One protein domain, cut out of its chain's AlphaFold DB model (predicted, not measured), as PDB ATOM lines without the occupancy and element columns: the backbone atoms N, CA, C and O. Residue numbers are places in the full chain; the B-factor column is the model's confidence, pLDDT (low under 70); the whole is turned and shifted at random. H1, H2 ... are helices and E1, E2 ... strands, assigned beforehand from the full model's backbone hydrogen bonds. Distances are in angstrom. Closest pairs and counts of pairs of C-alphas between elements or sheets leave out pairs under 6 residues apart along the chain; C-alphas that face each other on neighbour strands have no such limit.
ATOM      1  N   GLU A   3      36.609  20.726 -22.195       92.19
ATOM      2  CA  GLU A   3      36.252  19.322 -22.352       92.19
ATOM      3  C   GLU A   3      34.735  19.181 -22.359       92.19
ATOM      4  O   GLU A   3      34.038  19.804 -21.555       92.19
ATOM      5  N   ILE A   4      34.242  18.391 -23.306       93.81
ATOM      6  CA  ILE A   4      32.827  18.073 -23.433       93.81
ATOM      7  C   ILE A   4      32.576  16.865 -22.540       93.81
ATOM      8  O   ILE A   4      33.201  15.823 -22.713       93.81
ATOM      9  N   ILE A   5      31.674  17.017 -21.580       92.69
ATOM     10  CA  ILE A   5      31.324  15.968 -20.617       92.69
ATOM     11  C   ILE A   5      30.169  15.136 -21.155       92.69
ATOM     12  O   ILE A   5      30.112  13.921 -20.972       92.69
ATOM     13  N   THR A   6      29.202  15.791 -21.788       93.25
ATOM     14  CA  THR A   6      27.989  15.146 -22.286       93.25
ATOM     15  C   THR A   6      27.469  15.906 -23.491       93.25
ATOM     16  O   THR A   6      27.622  17.123 -23.579       93.25
ATOM     17  N   VAL A   7      26.842  15.181 -24.408       95.19
ATOM     18  CA  VAL A   7      26.155  15.745 -25.566       95.19
ATOM     19  C   VAL A   7      24.714  15.261 -25.527       95.19
ATOM     20  O   VAL A   7      24.457  14.069 -25.372       95.19
ATOM     21  N   ILE A   8      23.768  16.189 -25.631       94.88
ATOM     22  CA  ILE A   8      22.335  15.895 -25.631       94.88
ATOM     23  C   ILE A   8      21.777  16.204 -27.015       94.88
ATOM     24  O   ILE A   8      21.950  17.306 -27.528       94.88
ATOM     25  N   SER A   9      21.084  15.237 -27.614       94.25
ATOM     26  CA  SER A   9      20.416  15.434 -28.901       94.25
ATOM     27  C   SER A   9      19.091  16.180 -28.748       94.25
ATOM     28  O   SER A   9      18.325  15.932 -27.814       94.25
ATOM     29  N   ARG A  10      18.810  17.083 -29.688       93.19
ATOM     30  CA  ARG A  10      17.568  17.854 -29.789       93.19
ATOM     31  C   ARG A  10      17.062  17.877 -31.234       93.19
ATOM     32  O   ARG A  10      17.832  17.624 -32.158       93.19
ATOM     33  N   PRO A  11      15.786  18.239 -31.472       90.19
ATOM     34  CA  PRO A  11      15.216  18.232 -32.821       90.19
ATOM     35  C   PRO A  11      15.969  19.084 -33.855       90.19
ATOM     36  O   PRO A  11      15.915  18.782 -35.041       90.19
ATOM     37  N   ASN A  12      16.657  20.143 -33.424       90.88
ATOM     38  CA  ASN A  12      17.347  21.101 -34.290       90.88
ATOM     39  C   ASN A  12      18.883  21.065 -34.178       90.88
ATOM     40  O   ASN A  12      19.547  21.889 -34.807       90.88
ATOM     41  N   GLY A  13      19.453  20.148 -33.391       94.62
ATOM     42  CA  GLY A  13      20.897  20.085 -33.186       94.62
ATOM     43  C   GLY A  13      21.296  19.363 -31.904       94.62
ATOM     44  O   GLY A  13      20.612  18.443 -31.461       94.62
ATOM     45  N   LEU A  14      22.401  19.789 -31.299       96.00
ATOM     46  CA  LEU A  14      23.004  19.174 -30.120       96.00
ATOM     47  C   LEU A  14      23.301  20.223 -29.046       96.00
ATOM     48  O   LEU A  14      23.704  21.337 -29.356       96.00
ATOM     49  N   ASP A  15      23.149  19.851 -27.782       95.75
ATOM     50  CA  ASP A  15      23.624  20.631 -26.640       95.75
ATOM     51  C   ASP A  15      24.889  19.987 -26.081       95.75
ATOM     52  O   ASP A  15      24.855  18.839 -25.630       95.75
ATOM     53  N   LEU A  16      26.003  20.719 -26.096       95.44
ATOM     54  CA  LEU A  16      27.256  20.280 -25.492       95.44
ATOM     55  C   LEU A  16      27.363  20.805 -24.067       95.44
ATOM     56  O   LEU A  16      27.382  22.012 -23.831       95.44
ATOM     57  N   ILE A  17      27.485  19.886 -23.118       94.81
ATOM     58  CA  ILE A  17      27.663  20.200 -21.709       94.81
ATOM     59  C   ILE A  17      29.149  20.145 -21.374       94.81
ATOM     60  O   ILE A  17      29.828  19.148 -21.635       94.81
ATOM     61  N   TRP A  18      29.645  21.208 -20.755       94.44
ATOM     62  CA  TRP A  18      31.009  21.326 -20.258       94.44
ATOM     63  C   TRP A  18      30.993  21.909 -18.843       94.44
ATOM     64  O   TRP A  18      30.025  22.540 -18.434       94.44
ATOM     65  N   GLN A  19      32.059  21.704 -18.071       93.31
ATOM     66  CA  GLN A  19      32.112  22.185 -16.691       93.31
ATOM     67  C   GLN A  19      32.927  23.473 -16.566       93.31
ATOM     68  O   GLN A  19      34.073  23.573 -17.025       93.31
ATOM     69  N   GLN A  20      32.347  24.457 -15.884       92.38
ATOM     70  CA  GLN A  20      33.020  25.669 -15.451       92.38
ATOM     71  C   GLN A  20      33.051  25.717 -13.928       92.38
ATOM     72  O   GLN A  20      32.056  26.030 -13.287       92.38
ATOM     73  N   ARG A  21      34.229  25.468 -13.341       88.25
ATOM     74  CA  ARG A  21      34.384  25.358 -11.879       88.25
ATOM     75  C   ARG A  21      33.448  24.267 -11.339       88.25
ATOM     76  O   ARG A  21      33.675  23.105 -11.657       88.25
ATOM     77  N   ASP A  22      32.398  24.642 -10.617       90.69
ATOM     78  CA  ASP A  22      31.429  23.729 -10.000       90.69
ATOM     79  C   ASP A  22      30.057  23.757 -10.698       90.69
ATOM     80  O   ASP A  22      29.109  23.134 -10.226       90.69
ATOM     81  N   GLU A  23      29.943  24.464 -11.828       92.94
ATOM     82  CA  GLU A  23      28.703  24.588 -12.596       92.94
ATOM     83  C   GLU A  23      28.824  23.908 -13.964       92.94
ATOM     84  O   GLU A  23      29.847  24.003 -14.652       92.94
ATOM     85  N   SER A  24      27.754  23.221 -14.366       93.31
ATOM     86  CA  SER A  24      27.607  22.687 -15.719       93.31
ATOM     87  C   SER A  24      27.060  23.772 -16.631       93.31
ATOM     88  O   SER A  24      25.990  24.328 -16.391       93.31
ATOM     89  N   MET A  25      27.793  24.035 -17.700       95.94
ATOM     90  CA  MET A  25      27.443  24.984 -18.741       95.94
ATOM     91  C   MET A  25      26.992  24.222 -19.979       95.94
ATOM     92  O   MET A  25      27.535  23.163 -20.292       95.94
ATOM     93  N   THR A  26      26.032  24.788 -20.702       94.56
ATOM     94  CA  THR A  26      25.488  24.195 -21.924       94.56
ATOM     95  C   THR A  26      25.732  25.127 -23.096       94.56
ATOM     96  O   THR A  26      25.383  26.303 -23.023       94.56
ATOM     97  N   GLU A  27      26.281  24.585 -24.178       95.44
ATOM     98  CA  GLU A  27      26.497  25.292 -25.436       95.44
ATOM     99  C   GLU A  27      25.666  24.633 -26.553       95.44
ATOM    100  O   GLU A  27      25.925  23.474 -26.896       95.44
ATOM    101  N   PRO A  28      24.654  25.325 -27.102       95.38
ATOM    102  CA  PRO A  28      23.785  24.774 -28.135       95.38
ATOM    103  C   PRO A  28      24.403  24.911 -29.527       95.38
ATOM    104  O   PRO A  28      24.765  26.007 -29.915       95.38
ATOM    105  N   PHE A  29      24.422  23.840 -30.312       95.88
ATOM    106  CA  PHE A  29      24.804  23.853 -31.726       95.88
ATOM    107  C   PHE A  29      23.658  23.337 -32.584       95.88
ATOM    108  O   PHE A  29      22.992  22.361 -32.235       95.88
ATOM    109  N   THR A  30      23.435  23.965 -33.727       96.25
ATOM    110  CA  THR A  30      22.491  23.513 -34.751       96.25
ATOM    111  C   THR A  30      23.138  22.493 -35.686       96.25
ATOM    112  O   THR A  30      24.358  22.437 -35.826       96.25
ATOM    113  N   PHE A  31      22.330  21.682 -36.375       94.19
ATOM    114  CA  PHE A  31      22.878  20.769 -37.387       94.19
ATOM    115  C   PHE A  31      23.578  21.503 -38.541       94.19
ATOM    116  O   PHE A  31      24.542  20.971 -39.082       94.19
ATOM    117  N   GLU A  32      23.130  22.709 -38.891       95.00
ATOM    118  CA  GLU A  32      23.766  23.542 -39.919       95.00
ATOM    119  C   GLU A  32      25.182  23.954 -39.497       95.00
ATOM    120  O   GLU A  32      26.134  23.711 -40.234       95.00
ATOM    121  N   GLU A  33      25.356  24.429 -38.260       95.12
ATOM    122  CA  GLU A  33      26.676  24.775 -37.716       95.12
ATOM    123  C   GLU A  33      27.616  23.565 -37.658       95.12
ATOM    124  O   GLU A  33      28.804  23.675 -37.967       95.12
ATOM    125  N   LEU A  34      27.099  22.387 -37.290       94.06
ATOM    126  CA  LEU A  34      27.887  21.153 -37.296       94.06
ATOM    127  C   LEU A  34      28.352  20.790 -38.713       94.06
ATOM    128  O   LEU A  34      29.518  20.435 -38.891       94.06
ATOM    129  N   VAL A  35      27.481  20.924 -39.717       93.06
ATOM    130  CA  VAL A  35      27.820  20.688 -41.129       93.06
ATOM    131  C   VAL A  35      28.869  21.688 -41.618       93.06
ATOM    132  O   VAL A  35      29.867  21.268 -42.207       93.06
ATOM    133  N   ASP A  36      28.705  22.974 -41.314       94.94
ATOM    134  CA  ASP A  36      29.659  24.027 -41.684       94.94
ATOM    135  C   ASP A  36      31.046  23.795 -41.072       94.94
ATOM    136  O   ASP A  36      32.082  24.056 -41.692       94.94
ATOM    137  N   MET A  37      31.085  23.248 -39.854       93.19
ATOM    138  CA  MET A  37      32.320  22.863 -39.173       93.19
ATOM    139  C   MET A  37      32.859  21.487 -39.588       93.19
ATOM    140  O   MET A  37      33.934  21.107 -39.121       93.19
ATOM    141  N   GLN A  38      32.157  20.756 -40.460       93.38
ATOM    142  CA  GLN A  38      32.472  19.378 -40.860       93.38
ATOM    143  C   GLN A  38      32.538  18.404 -39.671       93.38
ATOM    144  O   GLN A  38      33.354  17.482 -39.642       93.38
ATOM    145  N   ILE A  39      31.674  18.609 -38.678       93.06
ATOM    146  CA  ILE A  39      31.544  17.762 -37.494       93.06
ATOM    147  C   ILE A  39      30.396  16.781 -37.707       93.06
ATOM    148  O   ILE A  39      29.274  17.162 -38.038       93.06
ATOM    149  N   ASN A  40      30.663  15.495 -37.484       91.81
ATOM    150  CA  ASN A  40      29.623  14.481 -37.528       91.81
ATOM    151  C   ASN A  40      28.862  14.468 -36.193       91.81
ATOM    152  O   ASN A  40      29.427  14.148 -35.152       91.81
ATOM    153  N   ALA A  41      27.570  14.801 -36.233       92.38
ATOM    154  CA  ALA A  41      26.714  14.844 -35.050       92.38
ATOM    155  C   ALA A  41      26.601  13.489 -34.327       92.38
ATOM    156  O   ALA A  41      26.548  13.458 -33.102       92.38
ATOM    157  N   GLY A  42      26.569  12.379 -35.072       92.06
ATOM    158  CA  GLY A  42      26.504  11.032 -34.503       92.06
ATOM    159  C   GLY A  42      27.800  10.658 -33.795       92.06
ATOM    160  O   GLY A  42      27.768  10.242 -32.644       92.06
ATOM    161  N   ASP A  43      28.939  10.901 -34.443       91.81
ATOM    162  CA  ASP A  43      30.247  10.635 -33.837       91.81
ATOM    163  C   ASP A  43      30.504  11.520 -32.611       91.81
ATOM    164  O   ASP A  43      30.999  11.046 -31.596       91.81
ATOM    165  N   LEU A  44      30.094  12.789 -32.649       92.44
ATOM    166  CA  LEU A  44      30.168  13.681 -31.493       92.44
ATOM    167  C   LEU A  44      29.290  13.206 -30.321       92.44
ATOM    168  O   LEU A  44      29.661  13.389 -29.163       92.44
ATOM    169  N   LEU A  45      28.127  12.615 -30.612       93.00
ATOM    170  CA  LEU A  45      27.221  12.069 -29.600       93.00
ATOM    171  C   LEU A  45      27.795  10.799 -28.952       93.00
ATOM    172  O   LEU A  45      27.672  10.625 -27.741       93.00
ATOM    173  N   GLU A  46      28.414   9.925 -29.746       91.88
ATOM    174  CA  GLU A  46      28.997   8.659 -29.283       91.88
ATOM    175  C   GLU A  46      30.368   8.848 -28.619       91.88
ATOM    176  O   GLU A  46      30.658   8.216 -27.601       91.88
ATOM    177  N   ASN A  47      31.191   9.753 -29.156       92.12
ATOM    178  CA  ASN A  47      32.584   9.975 -28.770       92.12
ATOM    179  C   ASN A  47      32.853  11.444 -28.380       92.12
ATOM    180  O   ASN A  47      33.775  12.065 -28.910       92.12
ATOM    181  N   PRO A  48      32.129  12.040 -27.411       91.75
ATOM    182  CA  PRO A  48      32.295  13.457 -27.058       91.75
ATOM    183  C   PRO A  48      33.711  13.816 -26.582       91.75
ATOM    184  O   PRO A  48      34.165  14.950 -26.744       91.75
ATOM    185  N   ASN A  49      34.440  12.838 -26.039       91.19
ATOM    186  CA  ASN A  49      35.815  13.001 -25.570       91.19
ATOM    187  C   ASN A  49      36.822  13.256 -26.702       91.19
ATOM    188  O   ASN A  49      37.855  13.888 -26.447       91.19
ATOM    189  N   ASP A  50      36.503  12.832 -27.929       92.00
ATOM    190  CA  ASP A  50      37.321  13.036 -29.133       92.00
ATOM    191  C   ASP A  50      37.196  14.459 -29.678       92.00
ATOM    192  O   ASP A  50      37.890  14.852 -30.613       92.00
ATOM    193  N   TYR A  51      36.359  15.277 -29.049       93.19
ATOM    194  CA  TYR A  51      36.121  16.656 -29.419       93.19
ATOM    195  C   TYR A  51      36.460  17.592 -28.258       93.19
ATOM    196  O   TYR A  51      36.523  17.218 -27.082       93.19
ATOM    197  N   ALA A  52      36.738  18.844 -28.596       93.62
ATOM    198  CA  ALA A  52      36.911  19.932 -27.652       93.62
ATOM    199  C   ALA A  52      36.037  21.112 -28.069       93.62
ATOM    200  O   ALA A  52      35.931  21.427 -29.255       93.62
ATOM    201  N   LEU A  53      35.470  21.796 -27.083       94.75
ATOM    202  CA  LEU A  53      34.640  22.973 -27.300       94.75
ATOM    203  C   LEU A  53      35.474  24.252 -27.158       94.75
ATOM    204  O   LEU A  53      36.103  24.493 -26.125       94.75
ATOM    205  N   ASP A  54      35.481  25.095 -28.180       94.69
ATOM    206  CA  ASP A  54      35.917  26.482 -28.076       94.69
ATOM    207  C   ASP A  54      34.715  27.393 -27.813       94.69
ATOM    208  O   ASP A  54      34.023  27.836 -28.729       94.69
ATOM    209  N   VAL A  55      34.492  27.678 -26.531       91.69
ATOM    210  CA  VAL A  55      33.416  28.558 -26.052       91.69
ATOM    211  C   VAL A  55      33.607  30.023 -26.452       91.69
ATOM    212  O   VAL A  55      32.652  30.787 -26.425       91.69
ATOM    213  N   HIS A  56      34.823  30.451 -26.808       91.75
ATOM    214  CA  HIS A  56      35.066  31.849 -27.180       91.75
ATOM    215  C   HIS A  56      34.639  32.135 -28.613       91.75
ATOM    216  O   HIS A  56      34.197  33.239 -28.918       91.75
ATOM    217  N   THR A  57      34.794  31.144 -29.489       93.81
ATOM    218  CA  THR A  57      34.468  31.270 -30.912       93.81
ATOM    219  C   THR A  57      33.221  30.499 -31.313       93.81
ATOM    220  O   THR A  57      32.910  30.487 -32.498       93.81
ATOM    221  N   HIS A  58      32.558  29.824 -30.367       94.06
ATOM    222  CA  HIS A  58      31.447  28.913 -30.635       94.06
ATOM    223  C   HIS A  58      31.823  27.849 -31.683       94.06
ATOM    224  O   HIS A  58      31.244  27.759 -32.762       94.06
ATOM    225  N   ARG A  59      32.895  27.085 -31.420       94.88
ATOM    226  CA  ARG A  59      33.391  26.064 -32.361       94.88
ATOM    227  C   ARG A  59      33.674  24.742 -31.681       94.88
ATOM    228  O   ARG A  59      34.141  24.706 -30.549       94.88
ATOM    229  N   ILE A  60      33.492  23.661 -32.425       94.19
ATOM    230  CA  ILE A  60      33.923  22.326 -32.022       94.19
ATOM    231  C   ILE A  60      35.190  21.982 -32.799       94.19
ATOM    232  O   ILE A  60      35.292  22.217 -34.002       94.19
ATOM    233  N   VAL A  61      36.178  21.438 -32.098       92.12
ATOM    234  CA  VAL A  61      37.447  21.015 -32.685       92.12
ATOM    235  C   VAL A  61      37.626  19.539 -32.393       92.12
ATOM    236  O   VAL A  61      37.677  19.138 -31.232       92.12
ATOM    237  N   ALA A  62      37.753  18.731 -33.444       89.81
ATOM    238  CA  ALA A  62      38.152  17.343 -33.296       89.81
ATOM    239  C   ALA A  62      39.568  17.291 -32.708       89.81
ATOM    240  O   ALA A  62      40.534  17.801 -33.291       89.81
ATOM    241  N   LYS A  63      39.710  16.665 -31.541       87.31
ATOM    242  CA  LYS A  63      41.007  16.247 -31.027       87.31
ATOM    243  C   LYS A  63      41.439  15.120 -31.946       87.31
ATOM    244  O   LYS A  63      40.927  14.013 -31.872       87.31
TER     245      LYS A  63
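AT A GLANCE: This is residues 3 to 63 of the 70 residues of an uncharacterized protein of Methanoculleus sp (UniProt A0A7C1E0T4). A strongly twisted three-stranded sheet, E1 E2 E3, faces a small hairpin of strands, E4 and E5, whose strands cross its own at 90 degrees, a small sandwich that is only partly face to face. Two short helices come between the two sheets along the chain: H2 packs on the three-stranded sheet, only just over E1, with 4 of its 6 C-alphas falling on E1 and 2 on E2, and H1 only grazes that sheet. The printed part has 61 residues, with two named helices and five named strands in the order E1 E2 E3 H1 H2 E4 E5; both sheets are antiparallel, in the orders E1 - E2 - E3 and E4 - E5, and the class is mixed, helices and strands. It is compact, with a radius of gyration of the C-alphas of 10.5 A, and spans 31 by 24 by 22 A.

HOW THE PARTS SIT: Begin at E1, residues 3 to 10, which bends by 54 degrees at residue 6. With E2, residues 13 to 20, and E3, residues 23 to 30, it makes a meander, each strand the antiparallel neighbour of the one before. Look for N 8 and O 15 at 2.9 A in the hairpin of E1 and E2, and N 16 and O 27 at 2.9 A in that of E2 and E3. H1, residues 31 to 36, only grazes this sheet; the closest C-alphas of E2 and H1 are those of Gly 13 and Phe 31, 4.7 A. H2, residues 41 to 46, is on the sheet at a height of 8.7 A, only just over E1, on which 4 of its 6 C-alphas fall, with 2 on E2. Its closest C-alphas to E1 are those of Leu 45 and Val 7, 5.6 A. H1 and H2 are close but not clearly touching, C-alphas 34 and 41 being closest at 6.8 A, and about perpendicular at 74 degrees. In both helices every O i to N i+4 pair is within hydrogen-bond range. E4, residues 51 to 54, and E5, residues 59 to 62, form an antiparallel hairpin, with N 52 and O 61 at 2.8 A. The closest C-alphas of E1 and E4 are those of Glu 3 and Ala 52, 5.4 A; E1 and E5 are apart.

IN THESE COORDINATES: Find C-alpha 3 at (36.252, 19.322, -22.352), where E1 starts its 20.2 A. E2 spans 22.2 A and E3 23.0 A, ending at C-alpha 30, (22.491, 23.513, -34.751). H1 spans 8.7 A, H2 8.8 A, E4 9.9 A and E5 10.0 A, which ends at C-alpha 62, (38.152, 17.343, -33.296).

THE WHOLE: The two C-alphas farthest apart are those of Asp 22 and Asp 36, 31.7 A. The printed part has no cut, its links between named elements are tight, and no printed residue is under 70 in pLDDT.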